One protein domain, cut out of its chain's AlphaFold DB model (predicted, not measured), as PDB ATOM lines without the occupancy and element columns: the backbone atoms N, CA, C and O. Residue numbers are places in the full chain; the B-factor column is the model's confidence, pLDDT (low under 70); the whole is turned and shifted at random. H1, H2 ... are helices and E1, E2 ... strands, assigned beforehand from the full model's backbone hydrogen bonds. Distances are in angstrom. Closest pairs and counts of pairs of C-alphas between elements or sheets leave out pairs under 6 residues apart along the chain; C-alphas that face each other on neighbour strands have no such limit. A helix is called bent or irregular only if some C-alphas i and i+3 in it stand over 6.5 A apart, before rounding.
ATOM      1  N   PHE A 137      38.342  28.773  51.756       87.75
ATOM      2  CA  PHE A 137      38.317  28.181  50.426       87.75
ATOM      3  C   PHE A 137      37.958  29.226  49.364       87.75
ATOM      4  O   PHE A 137      36.794  29.483  49.061       87.75
ATOM      5  N   ARG A 138      38.992  29.815  48.760       81.00
ATOM      6  CA  ARG A 138      38.862  30.762  47.644       81.00
ATOM      7  C   ARG A 138      39.545  30.178  46.400       81.00
ATOM      8  O   ARG A 138      40.724  30.464  46.173       81.00
ATOM      9  N   PRO A 139      38.863  29.307  45.629       69.56
ATOM     10  CA  PRO A 139      39.462  28.613  44.491       69.56
ATOM     11  C   PRO A 139      39.702  29.588  43.330       69.56
ATOM     12  O   PRO A 139      38.849  29.762  42.477       69.56
ATOM     13  N   TYR A 140      40.884  30.210  43.304       66.38
ATOM     14  CA  TYR A 140      41.364  31.159  42.286       66.38
ATOM     15  C   TYR A 140      40.496  32.418  42.059       66.38
ATOM     16  O   TYR A 140      39.278  32.381  41.953       66.38
ATOM     17  N   GLY A 141      41.152  33.573  41.917       69.75
ATOM     18  CA  GLY A 141      40.499  34.872  41.698       69.75
ATOM     19  C   GLY A 141      40.098  35.144  40.245       69.75
ATOM     20  O   GLY A 141      40.337  36.246  39.749       69.75
ATOM     21  N   TYR A 142      39.565  34.153  39.524       79.75
ATOM     22  CA  TYR A 142      39.125  34.390  38.150       79.75
ATOM     23  C   TYR A 142      37.755  35.082  38.153       79.75
ATOM     24  O   TYR A 142      36.810  34.611  38.771       79.75
ATOM     25  N   LYS A 143      37.636  36.216  37.454       79.69
ATOM     26  CA  LYS A 143      36.352  36.936  37.336       79.69
ATOM     27  C   LYS A 143      35.413  36.305  36.303       79.69
ATOM     28  O   LYS A 143      34.203  36.467  36.383       79.69
ATOM     29  N   GLY A 144      35.972  35.574  35.341       86.12
ATOM     30  CA  GLY A 144      35.218  34.799  34.367       86.12
ATOM     31  C   GLY A 144      36.115  33.824  33.614       86.12
ATOM     32  O   GLY A 144      37.329  34.035  33.514       86.12
ATOM     33  N   ARG A 145      35.529  32.736  33.112       89.38
ATOM     34  CA  ARG A 145      36.224  31.746  32.282       89.38
ATOM     35  C   ARG A 145      35.389  31.357  31.072       89.38
ATOM     36  O   ARG A 145      34.170  31.238  31.166       89.38
ATOM     37  N   ARG A 146      36.073  31.100  29.953       91.06
ATOM     38  CA  ARG A 146      35.458  30.469  28.781       91.06
ATOM     39  C   ARG A 146      35.187  28.993  29.059       91.06
ATOM     40  O   ARG A 146      36.020  28.306  29.655       91.06
ATOM     41  N   ASN A 147      34.047  28.526  28.584       90.69
ATOM     42  CA  ASN A 147      33.600  27.142  28.619       90.69
ATOM     43  C   ASN A 147      32.928  26.793  27.268       90.69
ATOM     44  O   ASN A 147      32.793  27.675  26.413       90.69
ATOM     45  N   PRO A 148      32.523  25.533  27.034       91.44
ATOM     46  CA  PRO A 148      31.897  25.130  25.769       91.44
ATOM     47  C   PRO A 148      30.597  25.875  25.414       91.44
ATOM     48  O   PRO A 148      30.209  25.896  24.247       91.44
ATOM     49  N   HIS A 149      29.934  26.492  26.393       90.06
ATOM     50  CA  HIS A 149      28.646  27.174  26.243       90.06
ATOM     51  C   HIS A 149      28.758  28.708  26.246       90.06
ATOM     52  O   HIS A 149      27.744  29.396  26.142       90.06
ATOM     53  N   GLY A 150      29.973  29.260  26.340       90.88
ATOM     54  CA  GLY A 150      30.213  30.699  26.387       90.88
ATOM     55  C   GLY A 150      31.213  31.091  27.471       90.88
ATOM     56  O   GLY A 150      32.321  30.559  27.541       90.88
ATOM     57  N   SER A 151      30.854  32.087  28.280       90.25
ATOM     58  CA  SER A 151      31.674  32.557  29.397       90.25
ATOM     59  C   SER A 151      30.824  32.671  30.647       90.25
ATOM     60  O   SER A 151      29.792  33.336  30.622       90.25
ATOM     61  N   ASN A 152      31.307  32.097  31.747       90.69
ATOM     62  CA  ASN A 152      30.625  32.149  33.036       90.69
ATOM     63  C   ASN A 152      31.528  32.809  34.081       90.69
ATOM     64  O   ASN A 152      32.759  32.741  33.988       90.69
ATOM     65  N   GLY A 153      30.896  33.457  35.059       91.44
ATOM     66  CA  GLY A 153      31.553  33.918  36.275       91.44
ATOM     67  C   GLY A 153      31.912  32.755  37.199       91.44
ATOM     68  O   GLY A 153      31.544  31.603  36.960       91.44
ATOM     69  N   GLN A 154      32.656  33.073  38.251       91.25
ATOM     70  CA  GLN A 154      32.948  32.129  39.320       91.25
ATOM     71  C   GLN A 154      31.679  31.832  40.136       91.25
ATOM     72  O   GLN A 154      31.029  32.795  40.553       91.25
ATOM     73  N   PRO A 155      31.362  30.552  40.431       93.50
ATOM     74  CA  PRO A 155      30.279  30.218  41.344       93.50
ATOM     75  C   PRO A 155      30.478  30.881  42.708       93.50
ATOM     76  O   PRO A 155      31.566  30.810  43.287       93.50
ATOM     77  N   SER A 156      29.444  31.529  43.234       93.38
ATOM     78  CA  SER A 156      29.545  32.286  44.488       93.38
ATOM     79  C   SER A 156      28.649  31.730  45.591       93.38
ATOM     80  O   SER A 156      27.586  31.171  45.342       93.38
ATOM     81  N   PHE A 157      29.027  31.957  46.850       94.75
ATOM     82  CA  PHE A 157      28.162  31.622  47.985       94.75
ATOM     83  C   PHE A 157      26.793  32.325  47.923       94.75
ATOM     84  O   PHE A 157      25.796  31.767  48.371       94.75
ATOM     85  N   GLY A 158      26.717  33.522  47.331       94.56
ATOM     86  CA  GLY A 158      25.442  34.207  47.103       94.56
ATOM     87  C   GLY A 158      24.506  33.426  46.173       94.56
ATOM     88  O   GLY A 158      23.310  33.347  46.442       94.56
ATOM     89  N   GLU A 159      25.049  32.801  45.125       95.69
ATOM     90  CA  GLU A 159      24.291  31.913  44.234       95.69
ATOM     91  C   GLU A 159      23.844  30.642  44.966       95.69
ATOM     92  O   GLU A 159      22.672  30.281  44.881       95.69
ATOM     93  N   MET A 160      24.723  30.018  45.764       96.50
ATOM     94  CA  MET A 160      24.351  28.866  46.597       96.50
ATOM     95  C   MET A 160      23.188  29.210  47.537       96.50
ATOM     96  O   MET A 160      22.200  28.482  47.603       96.50
ATOM     97  N   LEU A 161      23.271  30.344  48.241       95.69
ATOM     98  CA  LEU A 161      22.205  30.804  49.132       95.69
ATOM     99  C   LEU A 161      20.881  31.034  48.402       95.69
ATOM    100  O   LEU A 161      19.818  30.770  48.966       95.69
ATOM    101  N   TYR A 162      20.934  31.547  47.174       95.81
ATOM    102  CA  TYR A 162      19.746  31.744  46.354       95.81
ATOM    103  C   TYR A 162      19.098  30.405  45.975       95.81
ATOM    104  O   TYR A 162      17.889  30.257  46.124       95.81
ATOM    105  N   GLU A 163      19.894  29.415  45.561       97.44
ATOM    106  CA  GLU A 163      19.406  28.087  45.164       97.44
ATOM    107  C   GLU A 163      18.818  27.282  46.325       97.44
ATOM    108  O   GLU A 163      17.768  26.660  46.174       97.44
ATOM    109  N   PHE A 164      19.465  27.310  47.490       96.69
ATOM    110  CA  PHE A 164      18.963  26.632  48.690       96.69
ATOM    111  C   PHE A 164      17.780  27.364  49.334       96.69
ATOM    112  O   PHE A 164      17.014  26.767  50.090       96.69
ATOM    113  N   GLY A 165      17.645  28.664  49.069       97.88
ATOM    114  CA  GLY A 165      16.779  29.561  49.815       97.88
ATOM    115  C   GLY A 165      17.433  30.001  51.125       97.88
ATOM    116  O   GLY A 165      17.722  29.199  52.011       97.88
ATOM    117  N   VAL A 166      17.609  31.315  51.283       97.56
ATOM    118  CA  VAL A 166      18.341  31.938  52.402       97.56
ATOM    119  C   VAL A 166      17.886  31.437  53.778       97.56
ATOM    120  O   VAL A 166      18.716  31.092  54.618       97.56
ATOM    121  N   LYS A 167      16.567  31.384  54.013       98.12
ATOM    122  CA  LYS A 167      16.002  30.928  55.291       98.12
ATOM    123  C   LYS A 167      16.299  29.449  55.539       98.12
ATOM    124  O   LYS A 167      16.799  29.104  56.605       98.12
ATOM    125  N   SER A 168      16.031  28.603  54.547       98.12
ATOM    126  CA  SER A 168      16.245  27.158  54.630       98.12
ATOM    127  C   SER A 168      17.718  26.819  54.849       98.12
ATOM    128  O   SER A 168      18.032  25.995  55.704       98.12
ATOM    129  N   TYR A 169      18.627  27.508  54.156       98.12
ATOM    130  CA  TYR A 169      20.058  27.325  54.366       98.12
ATOM    131  C   TYR A 169      20.501  27.754  55.768       98.12
ATOM    132  O   TYR A 169      21.253  27.032  56.415       98.12
ATOM    133  N   ALA A 170      20.031  28.898  56.274       97.94
ATOM    134  CA  ALA A 170      20.384  29.354  57.618       97.94
ATOM    135  C   ALA A 170      19.908  28.384  58.711       97.94
ATOM    136  O   ALA A 170      20.651  28.108  59.651       97.94
ATOM    137  N   GLU A 171      18.692  27.846  58.577       97.56
ATOM    138  CA  GLU A 171      18.137  26.846  59.496       97.56
ATOM    139  C   GLU A 171      18.900  25.516  59.445       97.56
ATOM    140  O   GLU A 171      19.118  24.903  60.489       97.56
ATOM    141  N   HIS A 172      19.336  25.092  58.256       97.25
ATOM    142  CA  HIS A 172      20.170  23.904  58.050       97.25
ATOM    143  C   HIS A 172      21.572  24.082  58.649       97.25
ATOM    144  O   HIS A 172      22.022  23.283  59.470       97.25
ATOM    145  N   ALA A 173      22.238  25.182  58.305       97.75
ATOM    146  CA  ALA A 173      23.620  25.443  58.681       97.75
ATOM    147  C   ALA A 173      23.810  25.713  60.182       97.75
ATOM    148  O   ALA A 173      24.896  25.447  60.694       97.75
ATOM    149  N   GLN A 174      22.797  26.208  60.909       96.69
ATOM    150  CA  GLN A 174      22.949  26.660  62.305       96.69
ATOM    151  C   GLN A 174      23.548  25.611  63.260       96.69
ATOM    152  O   GLN A 174      24.181  25.973  64.249       96.69
ATOM    153  N   GLY A 175      23.324  24.321  62.984       94.25
ATOM    154  CA  GLY A 175      23.824  23.202  63.790       94.25
ATOM    155  C   GLY A 175      25.117  22.573  63.263       94.25
ATOM    156  O   GLY A 175      25.616  21.618  63.854       94.25
ATOM    157  N   MET A 176      25.648  23.064  62.145       97.50
ATOM    158  CA  MET A 176      26.807  22.487  61.465       97.50
ATOM    159  C   MET A 176      28.107  23.135  61.932       97.50
ATOM    160  O   MET A 176      28.149  24.320  62.250       97.50
ATOM    161  N   THR A 177      29.207  22.385  61.922       96.50
ATOM    162  CA  THR A 177      30.539  22.963  62.145       96.50
ATOM    163  C   THR A 177      30.988  23.781  60.935       96.50
ATOM    164  O   THR A 177      30.474  23.616  59.826       96.50
ATOM    165  N   ARG A 178      32.006  24.630  61.125       95.81
ATOM    166  CA  ARG A 178      32.613  25.392  60.023       95.81
ATOM    167  C   ARG A 178      33.155  24.480  58.917       95.81
ATOM    168  O   ARG A 178      32.944  24.765  57.746       95.81
ATOM    169  N   ASP A 179      33.807  23.373  59.280       96.75
ATOM    170  CA  ASP A 179      34.321  22.399  58.306       96.75
ATOM    171  C   ASP A 179      33.186  21.719  57.526       96.75
ATOM    172  O   ASP A 179      33.308  21.505  56.321       96.75
ATOM    173  N   ALA A 180      32.051  21.439  58.177       97.81
ATOM    174  CA  ALA A 180      30.904  20.813  57.527       97.81
ATOM    175  C   ALA A 180      30.244  21.733  56.486       97.81
ATOM    176  O   ALA A 180      30.000  21.289  55.363       97.81
ATOM    177  N   VAL A 181      29.994  23.008  56.816       97.69
ATOM    178  CA  VAL A 181      29.427  23.956  55.833       97.69
ATOM    179  C   VAL A 181      30.412  24.287  54.717       97.69
ATOM    180  O   VAL A 181      30.000  24.453  53.571       97.69
ATOM    181  N   GLU A 182      31.713  24.327  55.012       97.25
ATOM    182  CA  GLU A 182      32.739  24.530  53.989       97.25
ATOM    183  C   GLU A 182      32.804  23.345  53.024       97.25
ATOM    184  O   GLU A 182      32.839  23.541  51.812       97.25
ATOM    185  N   LYS A 183      32.749  22.112  53.540       97.75
ATOM    186  CA  LYS A 183      32.676  20.901  52.717       97.75
ATOM    187  C   LYS A 183      31.456  20.918  51.799       97.75
ATOM    188  O   LYS A 183      31.585  20.599  50.619       97.75
ATOM    189  N   GLU A 184      30.292  21.305  52.318       97.88
ATOM    190  CA  GLU A 184      29.069  21.440  51.524       97.88
ATOM    191  C   GLU A 184      29.228  22.486  50.413       97.88
ATOM    192  O   GLU A 184      28.927  22.197  49.254       97.88
ATOM    193  N   TYR A 185      29.789  23.655  50.733       97.44
ATOM    194  CA  TYR A 185      30.061  24.699  49.747       97.44
ATOM    195  C   TYR A 185      31.055  24.253  48.671       97.44
ATOM    196  O   TYR A 185      30.816  24.493  47.492       97.44
ATOM    197  N   VAL A 186      32.141  23.566  49.039       97.12
ATOM    198  CA  VAL A 186      33.123  23.047  48.070       97.12
ATOM    199  C   VAL A 186      32.471  22.027  47.132       97.12
ATOM    200  O   VAL A 186      32.699  22.072  45.924       97.12
ATOM    201  N   LEU A 187      31.637  21.124  47.657       97.69
ATOM    202  CA  LEU A 187      30.920  20.140  46.843       97.69
ATOM    203  C   LEU A 187      29.912  20.803  45.895       97.69
ATOM    204  O   LEU A 187      29.873  20.449  44.715       97.69
ATOM    205  N   TRP A 188      29.147  21.784  46.381       97.69
ATOM    206  CA  TRP A 188      28.248  22.587  45.548       97.69
ATOM    207  C   TRP A 188      29.024  23.338  44.455       97.69
ATOM    208  O   TRP A 188      28.678  23.249  43.278       97.69
ATOM    209  N   TYR A 189      30.133  23.989  44.816       96.31
ATOM    210  CA  TYR A 189      30.995  24.719  43.886       96.31
ATOM    211  C   TYR A 189      31.508  23.800  42.769       96.31
ATOM    212  O   TYR A 189      31.439  24.140  41.589       96.31
ATOM    213  N   MET A 190      31.977  22.597  43.118       96.88
ATOM    214  CA  MET A 190      32.419  21.604  42.135       96.88
ATOM    215  C   MET A 190      31.291  21.152  41.205       96.88
ATOM    216  O   MET A 190      31.539  20.949  40.016       96.88
ATOM    217  N   ALA A 191      30.071  20.971  41.720       97.88
ATOM    218  CA  ALA A 191      28.916  20.639  40.892       97.88
ATOM    219  C   ALA A 191      28.626  21.759  39.879       97.88
ATOM    220  O   ALA A 191      28.500  21.473  38.689       97.88
ATOM    221  N   LYS A 192      28.664  23.027  40.307       96.19
ATOM    222  CA  LYS A 192      28.509  24.186  39.413       96.19
ATOM    223  C   LYS A 192      29.590  24.298  38.354       96.19
ATOM    224  O   LYS A 192      29.289  24.523  37.184       96.19
ATOM    225  N   GLU A 193      30.846  24.073  38.719       95.25
ATOM    226  CA  GLU A 193      31.932  24.059  37.737       95.25
ATOM    227  C   GLU A 193      31.754  22.955  36.687       95.25
ATOM    228  O   GLU A 193      32.068  23.170  35.514       95.25
ATOM    229  N   LYS A 194      31.220  21.792  37.082       96.31
ATOM    230  CA  LYS A 194      30.885  20.708  36.148       96.31
ATOM    231  C   LYS A 194      29.705  21.064  35.247       96.31
ATOM    232  O   LYS A 194      29.776  20.774  34.058       96.31
ATOM    233  N   GLU A 195      28.669  21.718  35.774       95.56
ATOM    234  CA  GLU A 195      27.533  22.226  34.983       95.56
ATOM    235  C   GLU A 195      27.982  23.240  33.923       95.56
ATOM    236  O   GLU A 195      27.523  23.193  32.784       95.56
ATOM    237  N   HIS A 196      28.925  24.124  34.262       94.31
ATOM    238  CA  HIS A 196      29.532  25.053  33.303       94.31
ATOM    239  C   HIS A 196      30.297  24.335  32.180       94.31
ATOM    240  O   HIS A 196      30.461  24.888  31.090       94.31
ATOM    241  N   GLY A 197      30.794  23.126  32.449       95.62
ATOM    242  CA  GLY A 197      31.617  22.343  31.542       95.62
ATOM    243  C   GLY A 197      33.071  22.814  31.468       95.62
ATOM    244  O   GLY A 197      33.447  23.898  31.936       95.62
ATOM    245  N   PHE A 198      33.905  21.982  30.847       95.62
ATOM    246  CA  PHE A 198      35.330  22.234  30.644       95.62
ATOM    247  C   PHE A 198      35.694  22.092  29.166       95.62
ATOM    248  O   PHE A 198      35.117  21.273  28.456       95.62
ATOM    249  N   THR A 199      36.644  22.898  28.693       95.69
ATOM    250  CA  THR A 199      37.154  22.820  27.315       95.69
ATOM    251  C   THR A 199      38.022  21.590  27.088       95.69
ATOM    252  O   THR A 199      38.075  21.064  25.981       95.69
ATOM    253  N   ASP A 200      38.708  21.145  28.138       95.06
ATOM    254  CA  ASP A 200      39.645  20.033  28.133       95.06
ATOM    255  C   ASP A 200      39.936  19.578  29.577       95.06
ATOM    256  O   ASP A 200      39.576  20.241  30.555       95.06
ATOM    257  N   VAL A 201      40.624  18.441  29.704       96.94
ATOM    258  CA  VAL A 201      40.990  17.829  30.994       96.94
ATOM    259  C   VAL A 201      41.936  18.716  31.816       96.94
ATOM    260  O   VAL A 201      41.907  18.681  33.045       96.94
ATOM    261  N   GLN A 202      42.776  19.539  31.176       95.81
ATOM    262  CA  GLN A 202      43.685  20.433  31.902       95.81
ATOM    263  C   GLN A 202      42.903  21.569  32.562       95.81
ATOM    264  O   GLN A 202      43.195  21.939  33.701       95.81
ATOM    265  N   GLN A 203      41.888  22.093  31.875       93.38
ATOM    266  CA  GLN A 203      40.969  23.078  32.420       93.38
ATOM    267  C   GLN A 203      40.186  22.492  33.601       93.38
ATOM    268  O   GLN A 203      40.130  23.125  34.655       93.38
ATOM    269  N   GLU A 204      39.651  21.277  33.466       95.88
ATOM    270  CA  GLU A 204      38.984  20.577  34.570       95.88
ATOM    271  C   GLU A 204      39.905  20.445  35.788       95.88
ATOM    272  O   GLU A 204      39.555  20.893  36.881       95.88
ATOM    273  N   GLN A 205      41.118  19.923  35.598       95.38
ATOM    274  CA  GLN A 205      42.084  19.761  36.684       95.38
ATOM    275  C   GLN A 205      42.467  21.102  37.322       95.38
ATOM    276  O   GLN A 205      42.643  21.182  38.540       95.38
ATOM    277  N   LYS A 206      42.577  22.169  36.524       93.19
ATOM    278  CA  LYS A 206      42.880  23.516  37.012       93.19
ATOM    279  C   LYS A 206      41.794  24.047  37.951       93.19
ATOM    280  O   LYS A 206      42.141  24.663  38.954       93.19
ATOM    281  N   PHE A 207      40.514  23.828  37.650       92.62
ATOM    282  CA  PHE A 207      39.415  24.361  38.467       92.62
ATOM    283  C   PHE A 207      38.985  23.411  39.593       92.62
ATOM    284  O   PHE A 207      38.750  23.859  40.715       92.62
ATOM    285  N   LEU A 208      38.942  22.100  39.348       95.12
ATOM    286  CA  LEU A 208      38.520  21.114  40.347       95.12
ATOM    287  C   LEU A 208      39.659  20.647  41.262       95.12
ATOM    288  O   LEU A 208      39.399  20.258  42.400       95.12
ATOM    289  N   GLY A 209      40.917  20.717  40.822       95.06
ATOM    290  CA  GLY A 209      42.084  20.289  41.602       95.06
ATOM    291  C   GLY A 209      42.188  20.936  42.993       95.06
ATOM    292  O   GLY A 209      42.322  20.205  43.978       95.06
ATOM    293  N   PRO A 210      42.076  22.272  43.132       94.62
ATOM    294  CA  PRO A 210      42.057  22.923  44.444       94.62
ATOM    295  C   PRO A 210      40.876  22.494  45.317       94.62
ATOM    296  O   PRO A 210      41.035  22.391  46.530       94.62
ATOM    297  N   CYS A 211      39.713  22.230  44.712       95.31
ATOM    298  CA  CYS A 211      38.529  21.754  45.427       95.31
ATOM    299  C   CYS A 211      38.794  20.372  46.038       95.31
ATOM    300  O   CYS A 211      38.593  20.167  47.231       95.31
ATOM    301  N   LEU A 212      39.320  19.444  45.231       96.25
ATOM    302  CA  LEU A 212      39.686  18.093  45.665       96.25
ATOM    303  C   LEU A 212      40.746  18.118  46.767       96.25
ATOM    304  O   LEU A 212      40.613  17.411  47.764       96.25
ATOM    305  N   LYS A 213      41.767  18.970  46.616       95.38
ATOM    306  CA  LYS A 213      42.768  19.185  47.662       95.38
ATOM    307  C   LYS A 213      42.107  19.674  48.949       95.38
ATOM    308  O   LYS A 213      42.338  19.083  49.998       95.38
ATOM    309  N   ARG A 214      41.249  20.695  48.873       95.00
ATOM    310  CA  ARG A 214      40.591  21.244  50.061       95.00
ATOM    311  C   ARG A 214      39.713  20.213  50.766       95.00
ATOM    312  O   ARG A 214      39.776  20.111  51.981       95.00
ATOM    313  N   LEU A 215      38.957  19.409  50.019       96.19
ATOM    314  CA  LEU A 215      38.145  18.323  50.580       96.19
ATOM    315  C   LEU A 215      38.974  17.262  51.312       96.19
ATOM    316  O   LEU A 215      38.448  16.626  52.215       96.19
ATOM    317  N   SER A 216      40.239  17.058  50.936       96.38
ATOM    318  CA  SER A 216      41.136  16.134  51.644       96.38
ATOM    319  C   SER A 216      41.700  16.697  52.957       96.38
ATOM    320  O   SER A 216      42.264  15.945  53.746       96.38
ATOM    321  N   GLU A 217      41.557  18.007  53.185       95.00
ATOM    322  CA  GLU A 217      42.029  18.724  54.379       95.00
ATOM    323  C   GLU A 217      40.910  18.995  55.405       95.00
ATOM    324  O   GLU A 217      41.208  19.484  56.496       95.00
ATOM    325  N   LEU A 218      39.646  18.736  55.038       91.62
ATOM    326  CA  LEU A 218      38.431  18.944  55.843       91.62
ATOM    327  C   LEU A 218      37.938  17.625  56.451       91.62
ATOM    328  O   LEU A 218      37.598  17.636  57.652       91.62
TER     329      LEU A 218
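AT A GLANCE: This is residues 137 to 218 of the 218 residues of an uncharacterized protein of Pedosphaera parvula (strain Ellin514) (UniProt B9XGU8). A long helical hairpin, H3 and H4 side by side, makes one side of the domain, with H3 in the middle. Across H3 from H4, a small strand hairpin, E1 and E2, sits by the last residue of H3, His 196, while the short helix H1 sits by residues 185 to 188 of H3 and the short helix H2 comes nearest to H3 at Val 181. The printed part has 82 residues, with two named strands and four named helices in the order E1, E2, H1, H2, H3, H4; the sheet is antiparallel and the class is mostly helix. It is compact, with a radius of gyration of the C-alphas of 13.5 A and spans of 39 by 27 by 18 A.

HOW THE PARTS SIT: E1, residues 145 to 147, and E2, residues 150 to 152, form an antiparallel hairpin, with N 145 and O 152 2.9 A apart, within hydrogen-bond range. H1, residues 157 to 164, is close to but not clearly touching H2, residues 166 to 173; their closest C-alphas, of Leu 161 and Tyr 169, are 6.6 A apart. H3, residues 178 to 196, only just touches H1, about perpendicular at 85 degrees, with 3 pairs of C-alphas within 8 A, through its residues 185 to 188 alone; the closest are Phe 157 and Tyr 185, 7.4 A. H3 and H4, residues 201 to 217, touch as a helical hairpin, opposite ways at a shallow tilt of 12 degrees; the closest C-alphas, of Val 186 and Cys 211, are 6.2 A apart. In H1, H2 and H3 every O i to N i+4 pair is within hydrogen-bond range, in H4 11 of 13. H4 is apart from E1, E2, H1 and H2.

IN THESE COORDINATES: E1 begins at C-alpha 145 (36.224, 31.746, 32.282). H3 is 26.9 A long, and H4, 23.4 A, ends at C-alpha 217 (42.029, 18.724, 54.379). H4 has a kink of 41 degrees near residue 208 and is only just irregular: C-alphas 207 and 210 are 6.7 A apart.

THE WHOLE: The C-alphas farthest apart, of Gly 175 and Asp 200, are 39.1 A apart. The printed part has no cut, and the links between named elements are tight. Residues 139 to 141 have pLDDT under 70.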